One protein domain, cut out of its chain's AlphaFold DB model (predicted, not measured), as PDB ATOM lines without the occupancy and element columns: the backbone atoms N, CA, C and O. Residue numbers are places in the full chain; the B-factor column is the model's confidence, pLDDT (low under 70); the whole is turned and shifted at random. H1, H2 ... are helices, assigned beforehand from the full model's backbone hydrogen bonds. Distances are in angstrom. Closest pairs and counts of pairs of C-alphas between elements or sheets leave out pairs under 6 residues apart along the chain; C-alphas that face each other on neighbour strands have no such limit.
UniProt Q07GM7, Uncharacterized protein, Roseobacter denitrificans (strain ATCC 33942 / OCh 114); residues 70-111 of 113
ATOM      1  N   LEU A  70      28.037 -43.489   5.235       66.94
ATOM      2  CA  LEU A  70      27.362 -42.216   4.997       66.94
ATOM      3  C   LEU A  70      28.172 -41.330   4.045       66.94
ATOM      4  O   LEU A  70      29.358 -41.046   4.242       66.94
ATOM      5  N   THR A  71      27.490 -40.813   3.027       80.00
ATOM      6  CA  THR A  71      28.002 -39.713   2.203       80.00
ATOM      7  C   THR A  71      28.270 -38.476   3.068       80.00
ATOM      8  O   THR A  71      27.699 -38.315   4.150       80.00
ATOM      9  N   ALA A  72      29.109 -37.552   2.587       71.69
ATOM     10  CA  ALA A  72      29.431 -36.322   3.319       71.69
ATOM     11  C   ALA A  72      28.177 -35.538   3.769       71.69
ATOM     12  O   ALA A  72      28.143 -35.019   4.883       71.69
ATOM     13  N   GLY A  73      27.121 -35.522   2.944       72.94
ATOM     14  CA  GLY A  73      25.845 -34.887   3.288       72.94
ATOM     15  C   GLY A  73      25.081 -35.611   4.403       72.94
ATOM     16  O   GLY A  73      24.529 -34.970   5.293       72.94
ATOM     17  N   GLN A  74      25.094 -36.943   4.409       76.06
ATOM     18  CA  GLN A  74      24.435 -37.737   5.448       76.06
ATOM     19  C   GLN A  74      25.171 -37.662   6.793       76.06
ATOM     20  O   GLN A  74      24.528 -37.616   7.839       76.06
ATOM     21  N   ARG A  75      26.507 -37.564   6.780       75.19
ATOM     22  CA  ARG A  75      27.311 -37.342   7.993       75.19
ATOM     23  C   ARG A  75      27.042 -35.964   8.603       75.19
ATOM     24  O   ARG A  75      26.870 -35.844   9.811       75.19
ATOM     25  N   ALA A  76      26.929 -34.931   7.766       71.06
ATOM     26  CA  ALA A  76      26.550 -33.593   8.218       71.06
ATOM     27  C   ALA A  76      25.139 -33.565   8.831       71.06
ATOM     28  O   ALA A  76      24.938 -32.939   9.869       71.06
ATOM     29  N   ALA A  77      24.181 -34.283   8.235       73.38
ATOM     30  CA  ALA A  77      22.829 -34.411   8.775       73.38
ATOM     31  C   ALA A  77      22.803 -35.153  10.122       73.38
ATOM     32  O   ALA A  77      22.100 -34.724  11.033       73.38
ATOM     33  N   LEU A  78      23.602 -36.216  10.271       72.88
ATOM     34  CA  LEU A  78      23.728 -36.950  11.530       72.88
ATOM     35  C   LEU A  78      24.323 -36.072  12.637       72.88
ATOM     36  O   LEU A  78      23.741 -35.981  13.709       72.88
ATOM     37  N   HIS A  79      25.416 -35.352  12.365       72.69
ATOM     38  CA  HIS A  79      26.003 -34.425  13.341       72.69
ATOM     39  C   HIS A  79      25.087 -33.247  13.690       72.69
ATOM     40  O   HIS A  79      25.163 -32.718  14.798       72.69
ATOM     41  N   LEU A  80      24.238 -32.809  12.757       69.00
ATOM     42  CA  LEU A  80      23.242 -31.780  13.033       69.00
ATOM     43  C   LEU A  80      22.113 -32.326  13.917       69.00
ATOM     44  O   LEU A  80      21.691 -31.639  14.839       69.00
ATOM     45  N   ALA A  81      21.665 -33.560  13.671       66.50
ATOM     46  CA  ALA A  81      20.665 -34.237  14.494       66.50
ATOM     47  C   ALA A  81      21.184 -34.555  15.906       66.50
ATOM     48  O   ALA A  81      20.436 -34.417  16.864       66.50
ATOM     49  N   ASP A  82      22.464 -34.912  16.034       67.50
ATOM     50  CA  ASP A  82      23.129 -35.203  17.312       67.50
ATOM     51  C   ASP A  82      23.352 -33.935  18.162       67.50
ATOM     52  O   ASP A  82      23.323 -33.969  19.390       67.50
ATOM     53  N   ARG A  83      23.528 -32.775  17.511       65.88
ATOM     54  CA  ARG A  83      23.636 -31.466  18.183       65.88
ATOM     55  C   ARG A  83      22.299 -30.782  18.442       65.88
ATOM     56  O   ARG A  83      22.244 -29.876  19.272       65.88
ATOM     57  N   ALA A  84      21.249 -31.162  17.723       64.44
ATOM     58  CA  ALA A  84      19.919 -30.632  17.953       64.44
ATOM     59  C   ALA A  84      19.374 -31.228  19.253       64.44
ATOM     60  O   ALA A  84      19.288 -32.445  19.411       64.44
ATOM     61  N   SER A  85      18.963 -30.369  20.188       69.50
ATOM     62  CA  SER A  85      18.177 -30.836  21.326       69.50
ATOM     63  C   SER A  85      16.939 -31.560  20.792       69.50
ATOM     64  O   SER A  85      16.362 -31.143  19.786       69.50
ATOM     65  N   THR A  86      16.477 -32.619  21.463       73.00
ATOM     66  CA  THR A  86      15.238 -33.334  21.095       73.00
ATOM     67  C   THR A  86      14.072 -32.366  20.865       73.00
ATOM     68  O   THR A  86      13.233 -32.589  19.999       73.00
ATOM     69  N   ARG A  87      14.062 -31.238  21.587       71.31
ATOM     70  CA  ARG A  87      13.107 -30.140  21.415       71.31
ATOM     71  C   ARG A  87      13.186 -29.465  20.040       71.31
ATOM     72  O   ARG A  87      12.144 -29.194  19.453       71.31
ATOM     73  N   ASP A  88      14.385 -29.211  19.528       75.56
ATOM     74  CA  ASP A  88      14.595 -28.562  18.228       75.56
ATOM     75  C   ASP A  88      14.230 -29.509  17.084       75.56
ATOM     76  O   ASP A  88      13.635 -29.097  16.088       75.56
ATOM     77  N   LEU A  89      14.506 -30.804  17.262       76.62
ATOM     78  CA  LEU A  89      14.124 -31.843  16.309       76.62
ATOM     79  C   LEU A  89      12.595 -32.015  16.258       76.62
ATOM     80  O   LEU A  89      12.021 -32.089  15.172       76.62
ATOM     81  N   ILE A  90      11.918 -31.979  17.413       81.19
ATOM     82  CA  ILE A  90      10.449 -31.947  17.494       81.19
ATOM     83  C   ILE A  90       9.890 -30.686  16.816       81.19
ATOM     84  O   ILE A  90       8.962 -30.793  16.016       81.19
ATOM     85  N   ALA A  91      10.463 -29.506  17.076       83.12
ATOM     86  CA  ALA A  91      10.014 -28.253  16.466       83.12
ATOM     87  C   ALA A  91      10.165 -28.258  14.933       83.12
ATOM     88  O   ALA A  91       9.257 -27.835  14.217       83.12
ATOM     89  N   ALA A  92      11.273 -28.795  14.415       82.50
ATOM     90  CA  ALA A  92      11.505 -28.918  12.979       82.50
ATOM     91  C   ALA A  92      10.526 -29.896  12.303       82.50
ATOM     92  O   ALA A  92      10.052 -29.633  11.195       82.50
ATOM     93  N   LEU A  93      10.198 -31.014  12.962       88.50
ATOM     94  CA  LEU A  93       9.207 -31.968  12.456       88.50
ATOM     95  C   LEU A  93       7.797 -31.370  12.439       88.50
ATOM     96  O   LEU A  93       7.099 -31.521  11.437       88.50
ATOM     97  N   LEU A  94       7.405 -30.647  13.494       90.12
ATOM     98  CA  LEU A  94       6.123 -29.939  13.550       90.12
ATOM     99  C   LEU A  94       6.010 -28.906  12.421       90.12
ATOM    100  O   LEU A  94       5.060 -28.962  11.644       90.12
ATOM    101  N   GLY A  95       7.026 -28.058  12.235       86.81
ATOM    102  CA  GLY A  95       7.024 -27.069  11.151       86.81
ATOM    103  C   GLY A  95       6.981 -27.699   9.751       86.81
ATOM    104  O   GLY A  95       6.330 -27.178   8.845       86.81
ATOM    105  N   ARG A  96       7.625 -28.859   9.555       88.69
ATOM    106  CA  ARG A  96       7.552 -29.598   8.284       88.69
ATOM    107  C   ARG A  96       6.154 -30.166   8.025       88.69
ATOM    108  O   ARG A  96       5.716 -30.142   6.875       88.69
ATOM    109  N   LEU A  97       5.471 -30.664   9.056       90.75
ATOM    110  CA  LEU A  97       4.096 -31.165   8.951       90.75
ATOM    111  C   LEU A  97       3.110 -30.029   8.654       90.75
ATOM    112  O   LEU A  97       2.293 -30.169   7.749       90.75
ATOM    113  N   GLU A  98       3.240 -28.886   9.326       90.31
ATOM    114  CA  GLU A  98       2.425 -27.690   9.065       90.31
ATOM    115  C   GLU A  98       2.614 -27.176   7.630       90.31
ATOM    116  O   GLU A  98       1.643 -26.920   6.916       90.31
ATOM    117  N   ALA A  99       3.861 -27.105   7.155       87.31
ATOM    118  CA  ALA A  99       4.159 -26.714   5.778       87.31
ATOM    119  C   ALA A  99       3.628 -27.726   4.746       87.31
ATOM    120  O   ALA A  99       3.244 -27.339   3.639       87.31
ATOM    121  N   GLN A 100       3.608 -29.019   5.078       86.19
ATOM    122  CA  GLN A 100       3.034 -30.052   4.218       86.19
ATOM    123  C   GLN A 100       1.505 -29.961   4.173       86.19
ATOM    124  O   GLN A 100       0.939 -30.074   3.088       86.19
ATOM    125  N   GLN A 101       0.856 -29.687   5.306       85.94
ATOM    126  CA  GLN A 101      -0.587 -29.469   5.366       85.94
ATOM    127  C   GLN A 101      -0.996 -28.248   4.536       85.94
ATOM    128  O   GLN A 101      -1.849 -28.367   3.664       85.94
ATOM    129  N   ALA A 102      -0.300 -27.117   4.690       84.31
ATOM    130  CA  ALA A 102      -0.565 -25.919   3.895       84.31
ATOM    131  C   ALA A 102      -0.426 -26.177   2.381       84.31
ATOM    132  O   ALA A 102      -1.209 -25.672   1.580       84.31
ATOM    133  N   ARG A 103       0.542 -27.008   1.965       80.69
ATOM    134  CA  ARG A 103       0.691 -27.413   0.554       80.69
ATOM    135  C   ARG A 103      -0.474 -28.272   0.070       80.69
ATOM    136  O   ARG A 103      -0.930 -28.057  -1.051       80.69
ATOM    137  N   ILE A 104      -0.954 -29.207   0.886       84.31
ATOM    138  CA  ILE A 104      -2.126 -30.037   0.565       84.31
ATOM    139  C   ILE A 104      -3.367 -29.147   0.413       84.31
ATOM    140  O   ILE A 104      -4.027 -29.202  -0.620       84.31
ATOM    141  N   ASP A 105      -3.602 -28.229   1.350       79.44
ATOM    142  CA  ASP A 105      -4.755 -27.324   1.311       79.44
ATOM    143  C   ASP A 105      -4.714 -26.390   0.085       79.44
ATOM    144  O   ASP A 105      -5.728 -26.164  -0.575       79.44
ATOM    145  N   THR A 106      -3.528 -25.890  -0.291       76.06
ATOM    146  CA  THR A 106      -3.371 -25.088  -1.525       76.06
ATOM    147  C   THR A 106      -3.568 -25.896  -2.810       76.06
ATOM    148  O   THR A 106      -4.031 -25.340  -3.806       76.06
ATOM    149  N   THR A 107      -3.239 -27.193  -2.817       74.75
ATOM    150  CA  THR A 107      -3.450 -28.055  -3.995       74.75
ATOM    151  C   THR A 107      -4.895 -28.520  -4.132       74.75
ATOM    152  O   THR A 107      -5.343 -28.733  -5.258       74.75
ATOM    153  N   ASP A 108      -5.630 -28.628  -3.025       65.44
ATOM    154  CA  ASP A 108      -7.056 -28.960  -3.035       65.44
ATOM    155  C   ASP A 108      -7.909 -27.753  -3.472       65.44
ATOM    156  O   ASP A 108      -8.749 -27.865  -4.365       65.44
ATOM    157  N   ASN A 109      -7.592 -26.545  -2.983       59.41
ATOM    158  CA  ASN A 109      -8.260 -25.309  -3.424       59.41
ATOM    159  C   ASN A 109      -7.999 -24.945  -4.898       59.41
ATOM    160  O   ASN A 109      -8.817 -24.268  -5.517       59.41
ATOM    161  N   GLY A 110      -6.882 -25.389  -5.483       57.62
ATOM    162  CA  GLY A 110      -6.558 -25.159  -6.895       57.62
ATOM    163  C   GLY A 110      -7.266 -26.093  -7.886       57.62
ATOM    164  O   GLY A 110      -7.165 -25.871  -9.087       57.62
ATOM    165  N   ARG A 111      -7.959 -27.143  -7.415       55.69
ATOM    166  CA  ARG A 111      -8.720 -28.086  -8.262       55.69
ATOM    167  C   ARG A 111     -10.214 -27.769  -8.367       55.69
ATOM    168  O   ARG A 111     -10.896 -28.396  -9.173       55.69
TER     169      ARG A 111
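This is residues 70 to 111 of the 113 residues of an uncharacterized protein of Roseobacter denitrificans (strain ATCC 33942 / OCh 114) (UniProt Q07GM7). What shape does the printed part make? Two helices, the shorter H1 and then the longer H2, meet near their ends at a corner, as an open L. What is it made of? The printed part has 42 residues with two named helices and no named strand, and its class is all helix. How large is it? It is extended, with a radius of gyration of the C-alphas of 14.8 A, and flat, spanning 41 by 25 by 7 A.

Where is H1? It holds residues 72 to 83, 16.7 A long, from C-alpha 72 at (29.431, -36.322, 3.319). Where is H2? It holds residues 86 to 109, 34.9 A long, to C-alpha 109 at (-8.260, -25.309, -3.424).

How do H1 and H2 stand? They are close but not clearly touching; their closest C-alphas, those of Ala 81 and Leu 89, are 7.2 A apart. They run opposite ways at a steep tilt of 63 degrees. What of their backbones? In H1 and H2 every O i to N i+4 pair is within hydrogen-bond range.

Is there a cut? The printed part has no cut, and the link from H1 to H2 is tight. Where is confidence low? Residue 70, residues 80 to 85 and residues 108 to 111 are under 70.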